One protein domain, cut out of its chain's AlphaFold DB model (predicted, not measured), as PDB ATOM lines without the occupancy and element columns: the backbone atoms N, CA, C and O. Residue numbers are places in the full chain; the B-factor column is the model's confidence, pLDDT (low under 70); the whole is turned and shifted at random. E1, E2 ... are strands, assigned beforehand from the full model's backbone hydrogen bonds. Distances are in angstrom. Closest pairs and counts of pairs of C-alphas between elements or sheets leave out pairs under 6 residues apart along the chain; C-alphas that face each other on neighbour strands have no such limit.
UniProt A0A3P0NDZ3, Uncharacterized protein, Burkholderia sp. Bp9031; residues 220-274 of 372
ATOM      1  N   ILE A 220     146.677 210.396  55.055       94.19
ATOM      2  CA  ILE A 220     145.363 210.008  54.545       94.19
ATOM      3  C   ILE A 220     145.522 209.670  53.064       94.19
ATOM      4  O   ILE A 220     145.920 210.518  52.264       94.19
ATOM      5  N   ALA A 221     145.172 208.440  52.686       93.94
ATOM      6  CA  ALA A 221     145.204 207.981  51.301       93.94
ATOM      7  C   ALA A 221     143.838 208.153  50.616       93.94
ATOM      8  O   ALA A 221     142.827 207.612  51.066       93.94
ATOM      9  N   LEU A 222     143.825 208.844  49.480       93.88
ATOM     10  CA  LEU A 222     142.680 208.999  48.588       93.88
ATOM     11  C   LEU A 222     142.883 208.084  47.378       93.88
ATOM     12  O   LEU A 222     143.777 208.322  46.568       93.88
ATOM     13  N   GLN A 223     142.083 207.022  47.256       92.50
ATOM     14  CA  GLN A 223     142.271 205.997  46.222       92.50
ATOM     15  C   GLN A 223     141.206 206.077  45.126       92.50
ATOM     16  O   GLN A 223     140.008 206.024  45.404       92.50
ATOM     17  N   ASN A 224     141.639 206.093  43.866       94.00
ATOM     18  CA  ASN A 224     140.785 205.832  42.717       94.00
ATOM     19  C   ASN A 224     140.801 204.330  42.411       94.00
ATOM     20  O   ASN A 224     141.809 203.775  41.978       94.00
ATOM     21  N   ARG A 225     139.671 203.663  42.655       91.12
ATOM     22  CA  ARG A 225     139.499 202.220  42.413       91.12
ATOM     23  C   ARG A 225     138.644 201.912  41.186       91.12
ATOM     24  O   ARG A 225     138.144 200.797  41.053       91.12
ATOM     25  N   ARG A 226     138.443 202.883  40.287       92.94
ATOM     26  CA  ARG A 226     137.740 202.621  39.024       92.94
ATOM     27  C   ARG A 226     138.528 201.593  38.192       92.94
ATOM     28  O   ARG A 226     139.762 201.627  38.212       92.94
ATOM     29  N   PRO A 227     137.850 200.693  37.456       93.31
ATOM     30  CA  PRO A 227     138.521 199.712  36.606       93.31
ATOM     31  C   PRO A 227     139.538 200.378  35.667       93.31
ATOM     32  O   PRO A 227     139.213 201.345  34.980       93.31
ATOM     33  N   GLY A 228     140.784 199.893  35.678       89.38
ATOM     34  CA  GLY A 228     141.884 200.434  34.869       89.38
ATOM     35  C   GLY A 228     142.509 201.749  35.367       89.38
ATOM     36  O   GLY A 228     143.343 202.306  34.664       89.38
ATOM     37  N   GLN A 229     142.132 202.258  36.547       87.62
ATOM     38  CA  GLN A 229     142.551 203.576  37.060       87.62
ATOM     39  C   GLN A 229     143.125 203.516  38.485       87.62
ATOM     40  O   GLN A 229     142.931 204.448  39.264       87.62
ATOM     41  N   ALA A 230     143.802 202.418  38.840       86.38
ATOM     42  CA  ALA A 230     144.355 202.180  40.173       86.38
ATOM     43  C   ALA A 230     145.461 203.195  40.529       86.38
ATOM     44  O   ALA A 230     146.650 202.932  40.372       86.38
ATOM     45  N   ALA A 231     145.043 204.364  41.007       91.94
ATOM     46  CA  ALA A 231     145.891 205.487  41.370       91.94
ATOM     47  C   ALA A 231     145.499 206.014  42.752       91.94
ATOM     48  O   ALA A 231     144.356 205.872  43.190       91.94
ATOM     49  N   SER A 232     146.453 206.616  43.449       94.06
ATOM     50  CA  SER A 232     146.252 207.198  44.774       94.06
ATOM     51  C   SER A 232     146.853 208.597  44.860       94.06
ATOM     52  O   SER A 232     147.762 208.943  44.113       94.06
ATOM     53  N   THR A 233     146.367 209.378  45.810       94.94
ATOM     54  CA  THR A 233     147.017 210.600  46.289       94.94
ATOM     55  C   THR A 233     147.053 210.529  47.804       94.94
ATOM     56  O   THR A 233     146.114 210.010  48.409       94.94
ATOM     57  N   PHE A 234     148.108 211.044  48.422       96.69
ATOM     58  CA  PHE A 234     148.246 211.014  49.876       96.69
ATOM     59  C   PHE A 234     148.368 212.432  50.418       96.69
ATOM     60  O   PHE A 234     149.065 213.256  49.830       96.69
ATOM     61  N   LEU A 235     147.679 212.698  51.524       96.44
ATOM     62  CA  LEU A 235     147.797 213.921  52.310       96.44
ATOM     63  C   LEU A 235     148.543 213.567  53.591       96.44
ATOM     64  O   LEU A 235     148.019 212.795  54.391       96.44
ATOM     65  N   ARG A 236     149.756 214.084  53.768       96.12
ATOM     66  CA  ARG A 236     150.667 213.679  54.843       96.12
ATOM     67  C   ARG A 236     151.070 214.862  55.712       96.12
ATOM     68  O   ARG A 236     151.252 215.970  55.210       96.12
ATOM     69  N   ALA A 237     151.243 214.609  57.007       95.81
ATOM     70  CA  ALA A 237     151.884 215.547  57.918       95.81
ATOM     71  C   ALA A 237     153.372 215.711  57.561       95.81
ATOM     72  O   ALA A 237     154.118 214.731  57.512       95.81
ATOM     73  N   ARG A 238     153.795 216.949  57.307       94.38
ATOM     74  CA  ARG A 238     155.176 217.272  56.935       94.38
ATOM     75  C   ARG A 238     156.119 217.185  58.141       94.38
ATOM     76  O   ARG A 238     155.747 217.572  59.250       94.38
ATOM     77  N   ASP A 239     157.362 216.760  57.915       92.00
ATOM     78  CA  ASP A 239     158.424 216.904  58.920       92.00
ATOM     79  C   ASP A 239     158.668 218.378  59.247       92.00
ATOM     80  O   ASP A 239     158.910 219.193  58.357       92.00
ATOM     81  N   GLY A 240     158.638 218.714  60.536       90.56
ATOM     82  CA  GLY A 240     158.785 220.098  60.986       90.56
ATOM     83  C   GLY A 240     157.522 220.953  60.832       90.56
ATOM     84  O   GLY A 240     157.622 222.163  60.994       90.56
ATOM     85  N   GLY A 241     156.365 220.336  60.556       93.31
ATOM     86  CA  GLY A 241     155.067 221.010  60.520       93.31
ATOM     87  C   GLY A 241     154.577 221.359  59.110       93.31
ATOM     88  O   GLY A 241     155.360 221.526  58.171       93.31
ATOM     89  N   GLY A 242     153.252 221.418  58.956       95.25
ATOM     90  CA  GLY A 242     152.561 221.671  57.691       95.25
ATOM     91  C   GLY A 242     151.979 220.427  56.999       95.25
ATOM     92  O   GLY A 242     151.693 219.403  57.627       95.25
ATOM     93  N   LEU A 243     151.766 220.531  55.683       96.62
ATOM     94  CA  LEU A 243     151.031 219.564  54.854       96.62
ATOM     95  C   LEU A 243     151.807 219.216  53.582       96.62
ATOM     96  O   LEU A 243     152.331 220.096  52.902       96.62
ATOM     97  N   GLU A 244     151.784 217.942  53.197       97.19
ATOM     98  CA  GLU A 244     152.308 217.451  51.922       97.19
ATOM     99  C   GLU A 244     151.237 216.712  51.122       97.19
ATOM    100  O   GLU A 244     150.497 215.887  51.657       97.19
ATOM    101  N   ILE A 245     151.196 216.971  49.814       97.38
ATOM    102  CA  ILE A 245     150.451 216.174  48.841       97.38
ATOM    103  C   ILE A 245     151.458 215.304  48.096       97.38
ATOM    104  O   ILE A 245     152.359 215.821  47.433       97.38
ATOM    105  N   ILE A 246     151.294 213.987  48.185       96.19
ATOM    106  CA  ILE A 246     152.209 212.993  47.615       96.19
ATOM    107  C   ILE A 246     151.566 212.347  46.391       96.19
ATOM    108  O   ILE A 246     150.360 212.083  46.358       96.19
ATOM    109  N   ASN A 247     152.388 212.078  45.381       93.75
ATOM    110  CA  ASN A 247     151.960 211.394  44.168       93.75
ATOM    111  C   ASN A 247     151.575 209.916  44.402       93.75
ATOM    112  O   ASN A 247     151.873 209.311  45.431       93.75
ATOM    113  N   SER A 248     150.969 209.300  43.383       93.62
ATOM    114  CA  SER A 248     150.487 207.913  43.455       93.62
ATOM    115  C   SER A 248     151.567 206.857  43.677       93.62
ATOM    116  O   SER A 248     151.246 205.786  44.184       93.62
ATOM    117  N   ALA A 249     152.813 207.122  43.282       92.69
ATOM    118  CA  ALA A 249     153.934 206.204  43.483       92.69
ATOM    119  C   ALA A 249     154.583 206.349  44.872       92.69
ATOM    120  O   ALA A 249     155.561 205.662  45.152       92.69
ATOM    121  N   TYR A 250     154.065 207.247  45.719       94.19
ATOM    122  CA  TYR A 250     154.601 207.560  47.045       94.19
ATOM    123  C   TYR A 250     156.099 207.916  47.034       94.19
ATOM    124  O   TYR A 250     156.844 207.601  47.955       94.19
ATOM    125  N   ASN A 251     156.582 208.549  45.965       93.62
ATOM    126  CA  ASN A 251     158.014 208.807  45.777       93.62
ATOM    127  C   ASN A 251     158.336 210.276  45.487       93.62
ATOM    128  O   ASN A 251     159.493 210.621  45.256       93.62
ATOM    129  N   GLY A 252     157.331 211.150  45.501       93.62
ATOM    130  CA  GLY A 252     157.531 212.576  45.311       93.62
ATOM    131  C   GLY A 252     156.407 213.403  45.910       93.62
ATOM    132  O   GLY A 252     155.263 212.954  45.989       93.62
ATOM    133  N   VAL A 253     156.751 214.638  46.275       96.56
ATOM    134  CA  VAL A 253     155.842 215.643  46.836       96.56
ATOM    135  C   VAL A 253     155.647 216.767  45.809       96.56
ATOM    136  O   VAL A 253     156.469 217.684  45.725       96.56
ATOM    137  N   PRO A 254     154.609 216.694  44.951       95.88
ATOM    138  CA  PRO A 254     154.310 217.759  44.001       95.88
ATOM    139  C   PRO A 254     153.944 219.092  44.649       95.88
ATOM    140  O   PRO A 254     154.241 220.123  44.054       95.88
ATOM    141  N   PHE A 255     153.324 219.073  45.831       97.25
ATOM    142  CA  PHE A 255     152.856 220.266  46.535       97.25
ATOM    143  C   PHE A 255     153.045 220.108  48.045       97.25
ATOM    144  O   PHE A 255     152.725 219.052  48.593       97.25
ATOM    145  N   ALA A 256     153.522 221.156  48.715       97.38
ATOM    146  CA  ALA A 256     153.599 221.203  50.172       97.38
ATOM    147  C   ALA A 256     153.471 222.630  50.710       97.38
ATOM    148  O   ALA A 256     153.776 223.595  50.007       97.38
ATOM    149  N   THR A 257     153.085 222.735  51.979       97.56
ATOM    150  CA  THR A 257     153.161 223.962  52.776       97.56
ATOM    151  C   THR A 257     153.814 223.679  54.121       97.56
ATOM    152  O   THR A 257     153.606 222.600  54.676       97.56
ATOM    153  N   ASP A 258     154.582 224.627  54.650       96.62
ATOM    154  CA  ASP A 258     155.134 224.558  56.010       96.62
ATOM    155  C   ASP A 258     154.317 225.396  57.012       96.62
ATOM    156  O   ASP A 258     153.351 226.066  56.634       96.62
ATOM    157  N   ASP A 259     154.701 225.362  58.290       95.94
ATOM    158  CA  ASP A 259     154.040 226.116  59.369       95.94
ATOM    159  C   ASP A 259     154.141 227.643  59.209       95.94
ATOM    160  O   ASP A 259     153.323 228.380  59.760       95.94
ATOM    161  N   TYR A 260     155.123 228.128  58.442       94.56
ATOM    162  CA  TYR A 260     155.291 229.553  58.162       94.56
ATOM    163  C   TYR A 260     154.406 230.030  57.005       94.56
ATOM    164  O   TYR A 260     154.307 231.234  56.785       94.56
ATOM    165  N   GLY A 261     153.744 229.121  56.284       94.19
ATOM    166  CA  GLY A 261     152.892 229.443  55.141       94.19
ATOM    167  C   GLY A 261     153.639 229.528  53.809       94.19
ATOM    168  O   GLY A 261     153.067 230.002  52.828       94.19
ATOM    169  N   ASN A 262     154.892 229.059  53.737       95.56
ATOM    170  CA  ASN A 262     155.581 228.921  52.457       95.56
ATOM    171  C   ASN A 262     154.897 227.850  51.604       95.56
ATOM    172  O   ASN A 262     154.529 226.791  52.114       95.56
ATOM    173  N   VAL A 263     154.794 228.078  50.294       96.81
ATOM    174  CA  VAL A 263     154.253 227.096  49.341       96.81
ATOM    175  C   VAL A 263     155.366 226.554  48.460       96.81
ATOM    176  O   VAL A 263     156.107 227.313  47.827       96.81
ATOM    177  N   PHE A 264     155.434 225.228  48.365       96.12
ATOM    178  CA  PHE A 264     156.419 224.509  47.571       96.12
ATOM    179  C   PHE A 264     155.757 223.746  46.425       96.12
ATOM    180  O   PHE A 264     154.761 223.051  46.630       96.12
ATOM    181  N   LEU A 265     156.358 223.802  45.231       95.00
ATOM    182  CA  LEU A 265     156.003 222.948  44.094       95.00
ATOM    183  C   LEU A 265     157.203 222.095  43.690       95.00
ATOM    184  O   LEU A 265     158.279 222.618  43.405       95.00
ATOM    185  N   ARG A 266     157.027 220.768  43.669       91.00
ATOM    186  CA  ARG A 266     158.086 219.779  43.371       91.00
ATOM    187  C   ARG A 266     159.388 220.027  44.156       91.00
ATOM    188  O   ARG A 266     160.481 219.904  43.609       91.00
ATOM    189  N   GLY A 267     159.260 220.398  45.432       86.12
ATOM    190  CA  GLY A 267     160.386 220.677  46.334       86.12
ATOM    191  C   GLY A 267     161.030 222.061  46.186       86.12
ATOM    192  O   GLY A 267     161.985 222.351  46.896       86.12
ATOM    193  N   GLN A 268     160.528 222.922  45.300       92.00
ATOM    194  CA  GLN A 268     161.014 224.294  45.137       92.00
ATOM    195  C   GLN A 268     160.100 225.273  45.870       92.00
ATOM    196  O   GLN A 268     158.883 225.171  45.729       92.00
ATOM    197  N   LEU A 269     160.667 226.229  46.613       93.06
ATOM    198  CA  LEU A 269     159.911 227.342  47.197       93.06
ATOM    199  C   LEU A 269     159.351 228.215  46.070       93.06
ATOM    200  O   LEU A 269     160.125 228.674  45.230       93.06
ATOM    201  N   ILE A 270     158.041 228.455  46.067       96.31
ATOM    202  CA  ILE A 270     157.346 229.249  45.042       96.31
ATOM    203  C   ILE A 270     156.689 230.490  45.629       96.31
ATOM    204  O   ILE A 270     156.764 231.544  45.011       96.31
ATOM    205  N   LEU A 271     156.059 230.386  46.798       96.69
ATOM    206  CA  LEU A 271     155.388 231.510  47.449       96.69
ATOM    207  C   LEU A 271     155.886 231.641  48.882       96.69
ATOM    208  O   LEU A 271     155.954 230.644  49.600       96.69
ATOM    209  N   GLN A 272     156.215 232.865  49.266       95.06
ATOM    210  CA  GLN A 272     156.596 233.237  50.622       95.06
ATOM    211  C   GLN A 272     155.380 233.763  51.410       95.06
ATOM    212  O   GLN A 272     154.365 234.124  50.808       95.06
ATOM    213  N   PRO A 273     155.455 233.840  52.752       94.75
ATOM    214  CA  PRO A 273     154.321 234.228  53.594       94.75
ATOM    215  C   PRO A 273     153.916 235.698  53.424       94.75
ATOM    216  O   PRO A 273     152.794 236.076  53.745       94.75
ATOM    217  N   ASP A 274     154.820 236.525  52.897       94.00
ATOM    218  CA  ASP A 274     154.591 237.925  52.530       94.00
ATOM    219  C   ASP A 274     153.869 238.088  51.175       94.00
ATOM    220  O   ASP A 274     153.620 239.209  50.731       94.00
TER     221      ASP A 274
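What this domain is: This is residues 220 to 274 of the 372 residues of an uncharacterized protein of Burkholderia sp. Bp9031 (UniProt A0A3P0NDZ3). This is one ribbon-like sheet of six short strands laid side by side in chain order, twisted from edge to edge, with no named helix over either face. The row from E1 to E6 follows the long dimension of a rod spanning 44 by 18 by 17 A, and the link of residues 247 to 254 loops out from the sheet. The printed part has 55 residues, of which 26, under half, are in named elements: E1, E2, E3, E4, E5 and E6 along the chain. The sheet's order is the same, all antiparallel, and the class is all strand. The whole is loose, with a radius of gyration of the C-alphas of 12.9 A.

How they stand to each other: Start with the longest strand, E2, residues 231 to 237, and E3, residues 243 to 246: they form an antiparallel hairpin at 158 degrees, with N 236 and O 244 2.9 A apart. On the other side of E2 look for the edge strand E1, residues 220 to 224, antiparallel at 168 degrees; N 222 and O 233 are 2.8 A apart. E4, residues 255 to 257, is the antiparallel neighbour of E3 at 169 degrees, with N 245 and O 255 2.9 A apart. E5, residues 263 to 265, is the neighbour of E4 at 161 degrees; N 264 and O 256 are 2.8 A apart. The other edge strand is E6, residues 268 to 271, at 138 degrees to E5, with N 265 and O 268 2.9 A apart. These N and O pairs are within hydrogen-bond range. The six strands make a meander, each strand the antiparallel neighbour of the one before. The edge strands E1 and E6 are apart.

Where its parts are: Find C-alpha 231 at (145.891, 205.487, 41.370); from there E2 runs 20.3 A to C-alpha 237 at (151.884, 215.547, 57.918). E1 begins at C-alpha 220, (145.363, 210.008, 54.545), and measures 13.4 A. E3 measures 9.8 A, E4 7.3 A and E5 6.9 A. E6 measures 9.4 A and ends at C-alpha 271, (155.388, 231.510, 47.449).

The domain as a whole: From edge to edge the strands' lines turn by 81 degrees, and the sheet is only just strongly twisted, its C-alphas lying up to 4.3 A off their best plane. The two C-alphas farthest apart are those of Pro 227 and Asp 274, at 44.4 A. The links E2 to E3, E4 to E5 and E5 to E6 are tight; E1 to E2 and E3 to E4 are short. The printed part has no cut. The mean pLDDT of the printed part is 94.1, and no printed residue is under 70.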